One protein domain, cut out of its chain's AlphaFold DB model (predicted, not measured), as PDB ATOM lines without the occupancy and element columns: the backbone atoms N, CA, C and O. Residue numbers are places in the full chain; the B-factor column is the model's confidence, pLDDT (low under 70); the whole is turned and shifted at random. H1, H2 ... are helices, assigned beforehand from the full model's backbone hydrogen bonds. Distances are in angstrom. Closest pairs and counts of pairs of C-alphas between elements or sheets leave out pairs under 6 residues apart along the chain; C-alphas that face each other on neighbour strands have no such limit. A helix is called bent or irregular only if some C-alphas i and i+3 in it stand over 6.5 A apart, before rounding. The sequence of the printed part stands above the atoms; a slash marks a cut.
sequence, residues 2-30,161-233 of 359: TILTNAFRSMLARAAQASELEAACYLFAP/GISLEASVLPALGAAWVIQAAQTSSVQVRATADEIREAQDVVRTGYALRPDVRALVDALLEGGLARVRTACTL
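What this domain is: This is residues 2 to 30 and 161 to 233 of the 359 residues of the protein "Hypothetical protein" of Polarella glacialis (UniProt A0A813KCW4). The long helix H3 runs through the middle, with H1 crossing it on one side and H4 crossing it on the other. H2 packs on the beginning of H3, and H5, which folds back on itself near residue 222, spans from H2 to H4. The printed part has 102 residues with five named helices, H1 to H5 in chain order, and no named strand: all helix. It is compact, with a radius of gyration of the C-alphas of 12.4 A, and rounded, spanning 35 by 27 by 24 A.

Where its parts are: H3, residues 164 to 183, is 26.7 A long, from C-alpha 164 at (197.286, 164.962, 216.185) to C-alpha 183 at (202.858, 143.244, 201.725). It is only just irregular: C-alphas 166 and 169 are 6.9 A apart. H4, residues 192 to 208, is 24.4 A long. H1 is residues 2 to 13, and H2 residues 18 to 28. H5, residues 212 to 230, is irregular, with C-alphas 221 and 224 9.5 A apart; it ends with C-alpha 230 at (205.986, 167.103, 198.632).

How they stand to each other: H3 is the hub. It touches H4, closest C-alphas Pro 170 and Gln 199, 4.3 A, at a steep tilt of 47 degrees, opposite ways. H1 touches H3, closest C-alphas Thr 5 and Ala 171, 4.5 A, at a steep 51 degrees. H2 touches residues 164 to 169 of H3 alone, closest C-alphas Cys 25 and Val 168, 6.3 A. H5 touches H2 with residues 212 to 220 alone, closest C-alphas Glu 22 and Arg 213, 5.7 A. H5 also touches H4, closest C-alphas Gly 205 and Val 227, 6.1 A. H1 and H4 are apart. In H1, H2 and H4 every O i to N i+4 pair is within hydrogen-bond range; in H3 14 of 16 are, in H5 13 of 15.

The domain as a whole: The C-alphas farthest apart, Gly 161 and Ser 185, are 37.9 A apart. Residues 31 to 160 are not printed; C-alphas 30 and 161 are 11.0 A apart across the cut. Of the links that are printed whole, none is long. Residues 185 to 187 have pLDDT under 70.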
ATOM      1  N   THR A   2     200.381 152.088 220.000       83.44
ATOM      2  CA  THR A   2     200.126 150.792 219.328       83.44
ATOM      3  C   THR A   2     198.693 150.588 218.815       83.44
ATOM      4  O   THR A   2     198.497 150.035 217.735       83.44
ATOM      5  N   ILE A   3     197.676 151.057 219.548       92.00
ATOM      6  CA  ILE A   3     196.265 150.949 219.131       92.00
ATOM      7  C   ILE A   3     195.984 151.788 217.875       92.00
ATOM      8  O   ILE A   3     195.381 151.285 216.931       92.00
ATOM      9  N   LEU A   4     196.458 153.039 217.838       93.56
ATOM     10  CA  LEU A   4     196.293 153.924 216.678       93.56
ATOM     11  C   LEU A   4     197.033 153.360 215.464       93.56
ATOM     12  O   LEU A   4     196.483 153.325 214.367       93.56
ATOM     13  N   THR A   5     198.246 152.846 215.678       95.00
ATOM     14  CA  THR A   5     199.024 152.190 214.625       95.00
ATOM     15  C   THR A   5     198.251 151.012 214.033       95.00
ATOM     16  O   THR A   5     198.143 150.894 212.818       95.00
ATOM     17  N   ASN A   6     197.645 150.158 214.864       94.94
ATOM     18  CA  ASN A   6     196.850 149.022 214.387       94.94
ATOM     19  C   ASN A   6     195.562 149.441 213.657       94.94
ATOM     20  O   ASN A   6     195.171 148.780 212.691       94.94
ATOM     21  N   ALA A   7     194.930 150.542 214.076       94.56
ATOM     22  CA  ALA A   7     193.782 151.108 213.374       94.56
ATOM     23  C   ALA A   7     194.178 151.567 211.961       94.56
ATOM     24  O   ALA A   7     193.588 151.111 210.981       94.56
ATOM     25  N   PHE A   8     195.241 152.369 211.836       96.31
ATOM     26  CA  PHE A   8     195.738 152.812 210.531       96.31
ATOM     27  C   PHE A   8     196.233 151.654 209.663       96.31
ATOM     28  O   PHE A   8     195.944 151.636 208.472       96.31
ATOM     29  N   ARG A   9     196.897 150.643 210.239       94.69
ATOM     30  CA  ARG A   9     197.285 149.428 209.503       94.69
ATOM     31  C   ARG A   9     196.078 148.738 208.880       94.69
ATOM     32  O   ARG A   9     196.103 148.416 207.700       94.69
ATOM     33  N   SER A  10     195.002 148.572 209.648       94.00
ATOM     34  CA  SER A  10     193.756 147.978 209.148       94.00
ATOM     35  C   SER A  10     193.138 148.799 208.012       94.00
ATOM     36  O   SER A  10     192.636 148.231 207.045       94.00
ATOM     37  N   MET A  11     193.194 150.131 208.099       94.75
ATOM     38  CA  MET A  11     192.711 151.018 207.036       94.75
ATOM     39  C   MET A  11     193.564 150.905 205.767       94.75
ATOM     40  O   MET A  11     193.021 150.738 204.677       94.75
ATOM     41  N   LEU A  12     194.890 150.934 205.909       93.25
ATOM     42  CA  LEU A  12     195.833 150.805 204.797       93.25
ATOM     43  C   LEU A  12     195.723 149.434 204.117       93.25
ATOM     44  O   LEU A  12     195.671 149.362 202.894       93.25
ATOM     45  N   ALA A  13     195.592 148.354 204.894       91.56
ATOM     46  CA  ALA A  13     195.390 146.998 204.378       91.56
ATOM     47  C   ALA A  13     194.108 146.856 203.541       91.56
ATOM     48  O   ALA A  13     194.038 146.028 202.638       91.56
ATOM     49  N   ARG A  14     193.088 147.670 203.832       91.00
ATOM     50  CA  ARG A  14     191.822 147.719 203.088       91.00
ATOM     51  C   ARG A  14     191.836 148.736 201.942       91.00
ATOM     52  O   ARG A  14     190.769 149.028 201.408       91.00
ATOM     53  N   ALA A  15     193.004 149.282 201.596       85.75
ATOM     54  CA  ALA A  15     193.166 150.334 200.595       85.75
ATOM     55  C   ALA A  15     192.213 151.522 200.835       85.75
ATOM     56  O   ALA A  15     191.537 151.999 199.922       85.75
ATOM     57  N   ALA A  16     192.120 151.968 202.094       83.94
ATOM     58  CA  ALA A  16     191.306 153.124 202.448       83.94
ATOM     59  C   ALA A  16     191.680 154.342 201.591       83.94
ATOM     60  O   ALA A  16     192.854 154.660 201.403       83.94
ATOM     61  N   GLN A  17     190.658 155.038 201.093       91.56
ATOM     62  CA  GLN A  17     190.831 156.259 200.314       91.56
ATOM     63  C   GLN A  17     191.469 157.366 201.165       91.56
ATOM     64  O   GLN A  17     191.279 157.409 202.384       91.56
ATOM     65  N   ALA A  18     192.134 158.323 200.510       92.44
ATOM     66  CA  ALA A  18     192.746 159.478 201.170       92.44
ATOM     67  C   ALA A  18     191.782 160.207 202.122       92.44
ATOM     68  O   ALA A  18     192.155 160.558 203.238       92.44
ATOM     69  N   SER A  19     190.512 160.359 201.727       92.12
ATOM     70  CA  SER A  19     189.492 161.010 202.556       92.12
ATOM     71  C   SER A  19     189.162 160.253 203.843       92.12
ATOM     72  O   SER A  19     188.788 160.877 204.828       92.12
ATOM     73  N   GLU A  20     189.263 158.923 203.850       94.62
ATOM     74  CA  GLU A  20     189.016 158.124 205.057       94.62
ATOM     75  C   GLU A  20     190.197 158.240 206.029       94.62
ATOM     76  O   GLU A  20     189.984 158.384 207.232       94.62
ATOM     77  N   LEU A  21     191.435 158.249 205.522       95.19
ATOM     78  CA  LEU A  21     192.635 158.469 206.337       95.19
ATOM     79  C   LEU A  21     192.686 159.897 206.906       95.19
ATOM     80  O   LEU A  21     192.907 160.056 208.105       95.19
ATOM     81  N   GLU A  22     192.407 160.917 206.082       94.88
ATOM     82  CA  GLU A  22     192.263 162.319 206.511       94.88
ATOM     83  C   GLU A  22     191.218 162.434 207.630       94.88
ATOM     84  O   GLU A  22     191.484 162.997 208.694       94.88
ATOM     85  N   ALA A  23     190.040 161.843 207.416       94.31
ATOM     86  CA  ALA A  23     188.963 161.851 208.391       94.31
ATOM     87  C   ALA A  23     189.363 161.173 209.705       94.31
ATOM     88  O   ALA A  23     189.109 161.722 210.775       94.31
ATOM     89  N   ALA A  24     190.010 160.007 209.648       94.19
ATOM     90  CA  ALA A  24     190.481 159.312 210.841       94.19
ATOM     91  C   ALA A  24     191.476 160.166 211.636       94.19
ATOM     92  O   ALA A  24     191.365 160.246 212.860       94.19
ATOM     93  N   CYS A  25     192.392 160.868 210.961       93.31
ATOM     94  CA  CYS A  25     193.328 161.767 211.628       93.31
ATOM     95  C   CYS A  25     192.611 162.850 212.450       93.31
ATOM     96  O   CYS A  25     192.924 163.033 213.630       93.31
ATOM     97  N   TYR A  26     191.617 163.523 211.863       90.94
ATOM     98  CA  TYR A  26     190.863 164.574 212.553       90.94
ATOM     99  C   TYR A  26     189.860 164.046 213.586       90.94
ATOM    100  O   TYR A  26     189.608 164.717 214.582       90.94
ATOM    101  N   LEU A  27     189.300 162.849 213.398       90.44
ATOM    102  CA  LEU A  27     188.375 162.248 214.364       90.44
ATOM    103  C   LEU A  27     189.096 161.685 215.597       90.44
ATOM    104  O   LEU A  27     188.546 161.749 216.695       90.44
ATOM    105  N   PHE A  28     190.320 161.166 215.449       89.44
ATOM    106  CA  PHE A  28     191.120 160.695 216.587       89.44
ATOM    107  C   PHE A  28     191.667 161.835 217.447       89.44
ATOM    108  O   PHE A  28     191.820 161.667 218.658       89.44
ATOM    109  N   ALA A  29     191.972 162.978 216.834       85.94
ATOM    110  CA  ALA A  29     192.492 164.146 217.528       85.94
ATOM    111  C   ALA A  29     191.896 165.436 216.945       85.94
ATOM    112  O   ALA A  29     192.583 166.159 216.217       85.94
ATOM    113  N   PRO A  30     190.626 165.745 217.256       73.12
ATOM    114  CA  PRO A  30     190.000 166.959 216.763       73.12
ATOM    115  C   PRO A  30     190.731 168.185 217.310       73.12
ATOM    116  O   PRO A  30     191.016 168.282 218.511       73.12
ATOM    117  N   GLY A 161     193.262 162.711 225.635       74.69
ATOM    118  CA  GLY A 161     194.717 162.866 225.806       74.69
ATOM    119  C   GLY A 161     195.529 162.595 224.529       74.69
ATOM    120  O   GLY A 161     196.750 162.512 224.589       74.69
ATOM    121  N   ILE A 162     194.860 162.457 223.381       84.12
ATOM    122  CA  ILE A 162     195.467 162.185 222.077       84.12
ATOM    123  C   ILE A 162     195.712 163.519 221.368       84.12
ATOM    124  O   ILE A 162     194.813 164.354 221.277       84.12
ATOM    125  N   SER A 163     196.927 163.706 220.856       87.50
ATOM    126  CA  SER A 163     197.289 164.845 220.010       87.50
ATOM    127  C   SER A 163     197.497 164.388 218.569       87.50
ATOM    128  O   SER A 163     198.056 163.312 218.332       87.50
ATOM    129  N   LEU A 164     197.078 165.218 217.609       89.62
ATOM    130  CA  LEU A 164     197.286 164.962 216.185       89.62
ATOM    131  C   LEU A 164     198.786 164.790 215.908       89.62
ATOM    132  O   LEU A 164     199.221 163.750 215.421       89.62
ATOM    133  N   GLU A 165     199.582 165.764 216.339       89.31
ATOM    134  CA  GLU A 165     201.023 165.837 216.089       89.31
ATOM    135  C   GLU A 165     201.829 164.800 216.874       89.31
ATOM    136  O   GLU A 165     202.747 164.187 216.335       89.31
ATOM    137  N   ALA A 166     201.503 164.601 218.154       89.00
ATOM    138  CA  ALA A 166     202.318 163.763 219.032       89.00
ATOM    139  C   ALA A 166     201.908 162.285 219.026       89.00
ATOM    140  O   ALA A 166     202.698 161.440 219.438       89.00
ATOM    141  N   SER A 167     200.682 161.956 218.609       92.38
ATOM    142  CA  SER A 167     200.145 160.594 218.727       92.38
ATOM    143  C   SER A 167     199.619 160.037 217.410       92.38
ATOM    144  O   SER A 167     199.953 158.909 217.057       92.38
ATOM    145  N   VAL A 168     198.797 160.795 216.681       94.88
ATOM    146  CA  VAL A 168     198.102 160.292 215.484       94.88
ATOM    147  C   VAL A 168     199.035 160.217 214.278       94.88
ATOM    148  O   VAL A 168     199.111 159.174 213.634       94.88
ATOM    149  N   LEU A 169     199.765 161.293 213.986       95.62
ATOM    150  CA  LEU A 169     200.662 161.356 212.832       95.62
ATOM    151  C   LEU A 169     201.841 160.368 212.940       95.62
ATOM    152  O   LEU A 169     202.061 159.622 211.984       95.62
ATOM    153  N   PRO A 170     202.537 160.230 214.090       95.75
ATOM    154  CA  PRO A 170     203.528 159.167 214.262       95.75
ATOM    155  C   PRO A 170     202.920 157.769 214.095       95.75
ATOM    156  O   PRO A 170     203.513 156.900 213.459       95.75
ATOM    157  N   ALA A 171     201.704 157.541 214.603       96.88
ATOM    158  CA  ALA A 171     201.032 156.258 214.429       96.88
ATOM    159  C   ALA A 171     200.733 155.942 212.953       96.88
ATOM    160  O   ALA A 171     200.874 154.784 212.558       96.88
ATOM    161  N   LEU A 172     200.377 156.945 212.141       96.94
ATOM    162  CA  LEU A 172     200.200 156.803 210.692       96.94
ATOM    163  C   LEU A 172     201.520 156.440 209.991       96.94
ATOM    164  O   LEU A 172     201.546 155.498 209.201       96.94
ATOM    165  N   GLY A 173     202.619 157.128 210.318       96.44
ATOM    166  CA  GLY A 173     203.948 156.819 209.770       96.44
ATOM    167  C   GLY A 173     204.412 155.402 210.115       96.44
ATOM    168  O   GLY A 173     204.805 154.638 209.234       96.44
ATOM    169  N   ALA A 174     204.272 155.003 211.382       96.44
ATOM    170  CA  ALA A 174     204.565 153.641 211.823       96.44
ATOM    171  C   ALA A 174     203.686 152.601 211.106       96.44
ATOM    172  O   ALA A 174     204.174 151.560 210.664       96.44
ATOM    173  N   ALA A 175     202.386 152.879 210.968       96.25
ATOM    174  CA  ALA A 175     201.447 151.979 210.311       96.25
ATOM    175  C   ALA A 175     201.803 151.742 208.841       96.25
ATOM    176  O   ALA A 175     201.696 150.609 208.376       96.25
ATOM    177  N   TRP A 176     202.259 152.785 208.142       95.12
ATOM    178  CA  TRP A 176     202.683 152.706 206.750       95.12
ATOM    179  C   TRP A 176     203.813 151.697 206.545       95.12
ATOM    180  O   TRP A 176     203.668 150.764 205.756       95.12
ATOM    181  N   VAL A 177     204.908 151.832 207.298       94.25
ATOM    182  CA  VAL A 177     206.072 150.942 207.156       94.25
ATOM    183  C   VAL A 177     205.736 149.512 207.555       94.25
ATOM    184  O   VAL A 177     206.096 148.575 206.845       94.25
ATOM    185  N   ILE A 178     204.986 149.321 208.645       93.06
ATOM    186  CA  ILE A 178     204.583 147.977 209.076       93.06
ATOM    187  C   ILE A 178     203.703 147.304 208.012       93.06
ATOM    188  O   ILE A 178     203.864 146.113 207.749       93.06
ATOM    189  N   GLN A 179     202.784 148.048 207.389       91.31
ATOM    190  CA  GLN A 179     201.912 147.513 206.343       91.31
ATOM    191  C   GLN A 179     202.680 147.210 205.045       91.31
ATOM    192  O   GLN A 179     202.453 146.168 204.426       91.31
ATOM    193  N   ALA A 180     203.609 148.081 204.648       87.38
ATOM    194  CA  ALA A 180     204.456 147.876 203.473       87.38
ATOM    195  C   ALA A 180     205.353 146.634 203.627       87.38
ATOM    196  O   ALA A 180     205.447 145.811 202.712       87.38
ATOM    197  N   ALA A 181     205.935 146.439 204.814       83.56
ATOM    198  CA  ALA A 181     206.752 145.271 205.130       83.56
ATOM    199  C   ALA A 181     205.941 143.958 205.088       83.56
ATOM    200  O   ALA A 181     206.429 142.941 204.609       83.56
ATOM    201  N   GLN A 182     204.668 143.986 205.500       79.88
ATOM    202  CA  GLN A 182     203.768 142.822 205.441       79.88
ATOM    203  C   GLN A 182     203.300 142.462 204.028       79.88
ATOM    204  O   GLN A 182     202.949 141.313 203.777       79.88
ATOM    205  N   THR A 183     203.275 143.439 203.122       75.56
ATOM    206  CA  THR A 183     202.858 143.244 201.725       75.56
ATOM    207  C   THR A 183     204.022 142.759 200.850       75.56
ATOM    208  O   THR A 183     203.815 142.270 199.742       75.56
ATOM    209  N   SER A 184     205.256 142.864 201.351       73.88
ATOM    210  CA  SER A 184     206.449 142.373 200.666       73.88
ATOM    211  C   SER A 184     206.454 140.839 200.617       73.88
ATOM    212  O   SER A 184     206.086 140.170 201.580       73.88
ATOM    213  N   SER A 185     206.883 140.266 199.486       61.50
ATOM    214  CA  SER A 185     206.921 138.809 199.249       61.50
ATOM    215  C   SER A 185     207.809 138.045 200.239       61.50
ATOM    216  O   SER A 185     207.642 136.843 200.435       61.50
ATOM    217  N   VAL A 186     208.734 138.751 200.884       65.75
ATOM    218  CA  VAL A 186     209.562 138.258 201.980       65.75
ATOM    219  C   VAL A 186     208.950 138.774 203.279       65.75
ATOM    220  O   VAL A 186     208.793 139.983 203.432       65.75
ATOM    221  N   GLN A 187     208.618 137.880 204.218       59.22
ATOM    222  CA  GLN A 187     208.078 138.250 205.534       59.22
ATOM    223  C   GLN A 187     209.142 138.905 206.423       59.22
ATOM    224  O   GLN A 187     209.591 138.347 207.425       59.22
ATOM    225  N   VAL A 188     209.549 140.111 206.053       72.12
ATOM    226  CA  VAL A 188     210.415 140.956 206.863       72.12
ATOM    227  C   VAL A 188     209.518 141.770 207.787       72.12
ATOM    228  O   VAL A 188     208.562 142.412 207.355       72.12
ATOM    229  N   ARG A 189     209.789 141.720 209.090       82.25
ATOM    230  CA  ARG A 189     209.158 142.642 210.039       82.25
ATOM    231  C   ARG A 189     209.893 143.973 209.962       82.25
ATOM    232  O   ARG A 189     211.119 143.976 209.992       82.25
ATOM    233  N   ALA A 190     209.142 145.069 209.926       86.69
ATOM    234  CA  ALA A 190     209.713 146.403 210.059       86.69
ATOM    235  C   ALA A 190     210.540 146.499 211.349       86.69
ATOM    236  O   ALA A 190     210.082 146.101 212.428       86.69
ATOM    237  N   THR A 191     211.756 147.011 211.223       91.88
ATOM    238  CA  THR A 191     212.678 147.227 212.336       91.88
ATOM    239  C   THR A 191     212.246 148.430 213.177       91.88
ATOM    240  O   THR A 191     211.474 149.289 212.744       91.88
ATOM    241  N   ALA A 192     212.749 148.509 214.411       92.81
ATOM    242  CA  ALA A 192     212.462 149.638 215.294       92.81
ATOM    243  C   ALA A 192     212.980 150.974 214.728       92.81
ATOM    244  O   ALA A 192     212.336 152.005 214.922       92.81
ATOM    245  N   ASP A 193     214.107 150.948 214.013       94.44
ATOM    246  CA  ASP A 193     214.707 152.144 213.424       94.44
ATOM    247  C   ASP A 193     213.925 152.630 212.198       94.44
ATOM    248  O   ASP A 193     213.648 153.822 212.104       94.44
ATOM    249  N   GLU A 194     213.452 151.729 211.328       93.88
ATOM    250  CA  GLU A 194     212.574 152.093 210.202       93.88
ATOM    251  C   GLU A 194     211.248 152.698 210.681       93.88
ATOM    252  O   GLU A 194     210.747 153.667 210.108       93.88
ATOM    253  N   ILE A 195     210.672 152.150 211.758       95.38
ATOM    254  CA  ILE A 195     209.457 152.705 212.365       95.38
ATOM    255  C   ILE A 195     209.727 154.116 212.893       95.38
ATOM    256  O   ILE A 195     208.935 155.022 212.629       95.38
ATOM    257  N   ARG A 196     210.840 154.321 213.609       96.38
ATOM    258  CA  ARG A 196     211.216 155.639 214.140       96.38
ATOM    259  C   ARG A 196     211.455 156.644 213.014       96.38
ATOM    260  O   ARG A 196     210.941 157.757 213.080       96.38
ATOM    261  N   GLU A 197     212.159 156.243 211.959       96.25
ATOM    262  CA  GLU A 197     212.376 157.096 210.791       96.25
ATOM    263  C   GLU A 197     211.043 157.511 210.160       96.25
ATOM    264  O   GLU A 197     210.828 158.689 209.890       96.25
ATOM    265  N   ALA A 198     210.111 156.576 209.971       96.81
ATOM    266  CA  ALA A 198     208.805 156.875 209.393       96.81
ATOM    267  C   ALA A 198     207.987 157.857 210.232       96.81
ATOM    268  O   ALA A 198     207.346 158.764 209.694       96.81
ATOM    269  N   GLN A 199     208.022 157.681 211.554       96.81
ATOM    270  CA  GLN A 199     207.412 158.608 212.499       96.81
ATOM    271  C   GLN A 199     207.995 160.010 212.345       96.81
ATOM    272  O   GLN A 199     207.238 160.980 212.282       96.81
ATOM    273  N   ASP A 200     209.317 160.119 212.241       96.19
ATOM    274  CA  ASP A 200     210.006 161.398 212.110       96.19
ATOM    275  C   ASP A 200     209.768 162.049 210.747       96.19
ATOM    276  O   ASP A 200     209.480 163.241 210.697       96.19
ATOM    277  N   VAL A 201     209.762 161.287 209.651       97.56
ATOM    278  CA  VAL A 201     209.419 161.799 208.313       97.56
ATOM    279  C   VAL A 201     208.032 162.412 208.293       97.56
ATOM    280  O   VAL A 201     207.857 163.527 207.804       97.56
ATOM    281  N   VAL A 202     207.045 161.698 208.830       97.38
ATOM    282  CA  VAL A 202     205.664 162.175 208.863       97.38
ATOM    283  C   VAL A 202     205.529 163.399 209.772       97.38
ATOM    284  O   VAL A 202     204.878 164.375 209.396       97.38
ATOM    285  N   ARG A 203     206.184 163.387 210.939       96.00
ATOM    286  CA  ARG A 203     206.198 164.517 211.878       96.00
ATOM    287  C   ARG A 203     206.823 165.760 211.246       96.00
ATOM    288  O   ARG A 203     206.240 166.835 211.330       96.00
ATOM    289  N   THR A 204     207.972 165.613 210.591       95.62
ATOM    290  CA  THR A 204     208.677 166.706 209.914       95.62
ATOM    291  C   THR A 204     207.898 167.211 208.706       95.62
ATOM    292  O   THR A 204     207.758 168.420 208.550       95.62
ATOM    293  N   GLY A 205     207.334 166.316 207.890       96.12
ATOM    294  CA  GLY A 205     206.490 166.694 206.756       96.12
ATOM    295  C   GLY A 205     205.294 167.537 207.200       96.12
ATOM    296  O   GLY A 205     205.075 168.622 206.668       96.12
ATOM    297  N   TYR A 206     204.584 167.102 208.245       95.44
ATOM    298  CA  TYR A 206     203.494 167.890 208.819       95.44
ATOM    299  C   TYR A 206     203.978 169.185 209.484       95.44
ATOM    300  O   TYR A 206     203.301 170.201 209.404       95.44
ATOM    301  N   ALA A 207     205.144 169.192 210.133       94.50
ATOM    302  CA  ALA A 207     205.687 170.411 210.727       94.50
ATOM    303  C   ALA A 207     205.979 171.489 209.669       94.50
ATOM    304  O   ALA A 207     205.701 172.661 209.908       94.50
ATOM    305  N   LEU A 208     206.494 171.097 208.499       94.44
ATOM    306  CA  LEU A 208     206.766 172.002 207.378       94.44
ATOM    307  C   LEU A 208     205.494 172.417 206.632       94.44
ATOM    308  O   LEU A 208     205.383 173.560 206.195       94.44
ATOM    309  N   ARG A 209     204.545 171.487 206.492       92.88
ATOM    310  CA  ARG A 209     203.254 171.695 205.839       92.88
ATOM    311  C   ARG A 209     202.150 171.024 206.673       92.88
ATOM    312  O   ARG A 209     201.849 169.857 206.425       92.88
ATOM    313  N   PRO A 210     201.534 171.738 207.638       92.38
ATOM    314  CA  PRO A 210     200.498 171.269 208.574       92.38
ATOM    315  C   PRO A 210     199.143 170.943 207.925       92.38
ATOM    316  O   PRO A 210     198.080 171.301 208.431       92.38
ATOM    317  N   ASP A 211     199.179 170.264 206.787       92.56
ATOM    318  CA  ASP A 211     198.055 169.860 205.960       92.56
ATOM    319  C   ASP A 211     197.990 168.330 205.955       92.56
ATOM    320  O   ASP A 211     198.784 167.651 205.299       92.56
ATOM    321  N   VAL A 212     197.040 167.780 206.717       94.00
ATOM    322  CA  VAL A 212     196.852 166.327 206.816       94.00
ATOM    323  C   VAL A 212     196.518 165.732 205.454       94.00
ATOM    324  O   VAL A 212     196.963 164.627 205.154       94.00
ATOM    325  N   ARG A 213     195.754 166.445 204.618       93.56
ATOM    326  CA  ARG A 213     195.350 165.915 203.322       93.56
ATOM    327  C   ARG A 213     196.546 165.815 202.386       93.56
ATOM    328  O   ARG A 213     196.800 164.735 201.868       93.56
ATOM    329  N   ALA A 214     197.327 166.885 202.257       94.25
ATOM    330  CA  ALA A 214     198.542 166.859 201.444       94.25
ATOM    331  C   ALA A 214     199.542 165.790 201.919       94.25
ATOM    332  O   ALA A 214     200.162 165.115 201.099       94.25
ATOM    333  N   LEU A 215     199.671 165.605 203.236       96.44
ATOM    334  CA  LEU A 215     200.508 164.563 203.825       96.44
ATOM    335  C   LEU A 215     200.021 163.151 203.459       96.44
ATOM    336  O   LEU A 215     200.824 162.311 203.056       96.44
ATOM    337  N   VAL A 216     198.720 162.884 203.608       96.62
ATOM    338  CA  VAL A 216     198.109 161.588 203.280       96.62
ATOM    339  C   VAL A 216     198.205 161.302 201.783       96.62
ATOM    340  O   VAL A 216     198.584 160.193 201.414       96.62
ATOM    341  N   ASP A 217     197.909 162.285 200.932       96.56
ATOM    342  CA  ASP A 217     198.013 162.145 199.477       96.56
ATOM    343  C   ASP A 217     199.459 161.810 199.077       96.56
ATOM    344  O   ASP A 217     199.695 160.831 198.371       96.56
ATOM    345  N   ALA A 218     200.449 162.526 199.625       96.88
ATOM    346  CA  ALA A 218     201.862 162.237 199.388       96.88
ATOM    347  C   ALA A 218     202.257 160.821 199.850       96.88
ATOM    348  O   ALA A 218     202.984 160.116 199.145       96.88
ATOM    349  N   LEU A 219     201.763 160.389 201.013       96.25
ATOM    350  CA  LEU A 219     202.021 159.052 201.541       96.25
ATOM    351  C   LEU A 219     201.445 157.966 200.619       96.25
ATOM    352  O   LEU A 219     202.134 156.995 200.330       96.25
ATOM    353  N   LEU A 220     200.222 158.146 200.116       95.19
ATOM    354  CA  LEU A 220     199.581 157.199 199.200       95.19
ATOM    355  C   LEU A 220     200.217 157.191 197.799       95.19
ATOM    356  O   LEU A 220     200.299 156.130 197.187       95.19
ATOM    357  N   GLU A 221     200.676 158.341 197.299       94.94
ATOM    358  CA  GLU A 221     201.301 158.475 195.973       94.94
ATOM    359  C   GLU A 221     202.678 157.805 195.883       94.94
ATOM    360  O   GLU A 221     203.011 157.202 194.864       94.94
ATOM    361  N   GLY A 222     203.510 157.942 196.917       92.44
ATOM    362  CA  GLY A 222     204.901 157.482 196.849       92.44
ATOM    363  C   GLY A 222     205.572 157.278 198.203       92.44
ATOM    364  O   GLY A 222     206.799 157.345 198.309       92.44
ATOM    365  N   GLY A 223     204.781 157.056 199.252       95.31
ATOM    366  CA  GLY A 223     205.268 156.744 200.589       95.31
ATOM    367  C   GLY A 223     206.112 157.853 201.214       95.31
ATOM    368  O   GLY A 223     205.977 159.041 200.921       95.31
ATOM    369  N   LEU A 224     207.028 157.449 202.095       96.38
ATOM    370  CA  LEU A 224     207.869 158.369 202.867       96.38
ATOM    371  C   LEU A 224     208.776 159.240 201.981       96.38
ATOM    372  O   LEU A 224     209.004 160.406 202.298       96.38
ATOM    373  N   ALA A 225     209.259 158.711 200.852       96.50
ATOM    374  CA  ALA A 225     210.081 159.471 199.908       96.50
ATOM    375  C   ALA A 225     209.294 160.634 199.278       96.50
ATOM    376  O   ALA A 225     209.799 161.755 199.158       96.50
ATOM    377  N   ARG A 226     208.025 160.390 198.935       97.12
ATOM    378  CA  ARG A 226     207.128 161.430 198.434       97.12
ATOM    379  C   ARG A 226     206.766 162.439 199.518       97.12
ATOM    380  O   ARG A 226     206.776 163.630 199.234       97.12
ATOM    381  N   VAL A 227     206.556 162.012 200.766       97.25
ATOM    382  CA  VAL A 227     206.351 162.940 201.899       97.25
ATOM    383  C   VAL A 227     207.529 163.911 202.041       97.25
ATOM    384  O   VAL A 227     207.307 165.117 202.116       97.25
ATOM    385  N   ARG A 228     208.778 163.419 201.989       96.44
ATOM    386  CA  ARG A 228     209.989 164.261 202.092       96.44
ATOM    387  C   ARG A 228     210.084 165.336 201.001       96.44
ATOM    388  O   ARG A 228     210.652 166.393 201.247       96.44
ATOM    389  N   THR A 229     209.559 165.063 199.808       96.00
ATOM    390  CA  THR A 229     209.670 165.960 198.644       96.00
ATOM    391  C   THR A 229     208.438 166.839 198.429       96.00
ATOM    392  O   THR A 229     208.572 167.936 197.899       96.00
ATOM    393  N   ALA A 230     207.248 166.390 198.838       94.88
ATOM    394  CA  ALA A 230     205.986 167.103 198.632       94.88
ATOM    395  C   ALA A 230     205.547 167.954 199.840       94.88
ATOM    396  O   ALA A 230     204.861 168.966 199.672       94.88
ATOM    397  N   CYS A 231     205.926 167.560 201.062       95.31
ATOM    398  CA  CYS A 231     205.598 168.287 202.292       95.31
ATOM    399  C   CYS A 231     206.729 169.249 202.670       95.31
ATOM    400  O   CYS A 231     207.412 169.076 203.677       95.31
ATOM    401  N   THR A 232     206.947 170.253 201.823       92.94
ATOM    402  CA  THR A 232     207.948 171.309 202.021       92.94
ATOM    403  C   THR A 232     207.288 172.635 202.395       92.94
ATOM    404  O   THR A 232     206.070 172.792 202.284       92.94
ATOM    405  N   LEU A 233     208.105 173.614 202.798       90.38
ATOM    406  CA  LEU A 233     207.648 174.977 203.060       90.38
ATOM    407  C   LEU A 233     206.932 175.554 201.830       90.38
ATOM    408  O   LEU A 233     207.469 175.527 200.721       90.38
TER     409      LEU A 233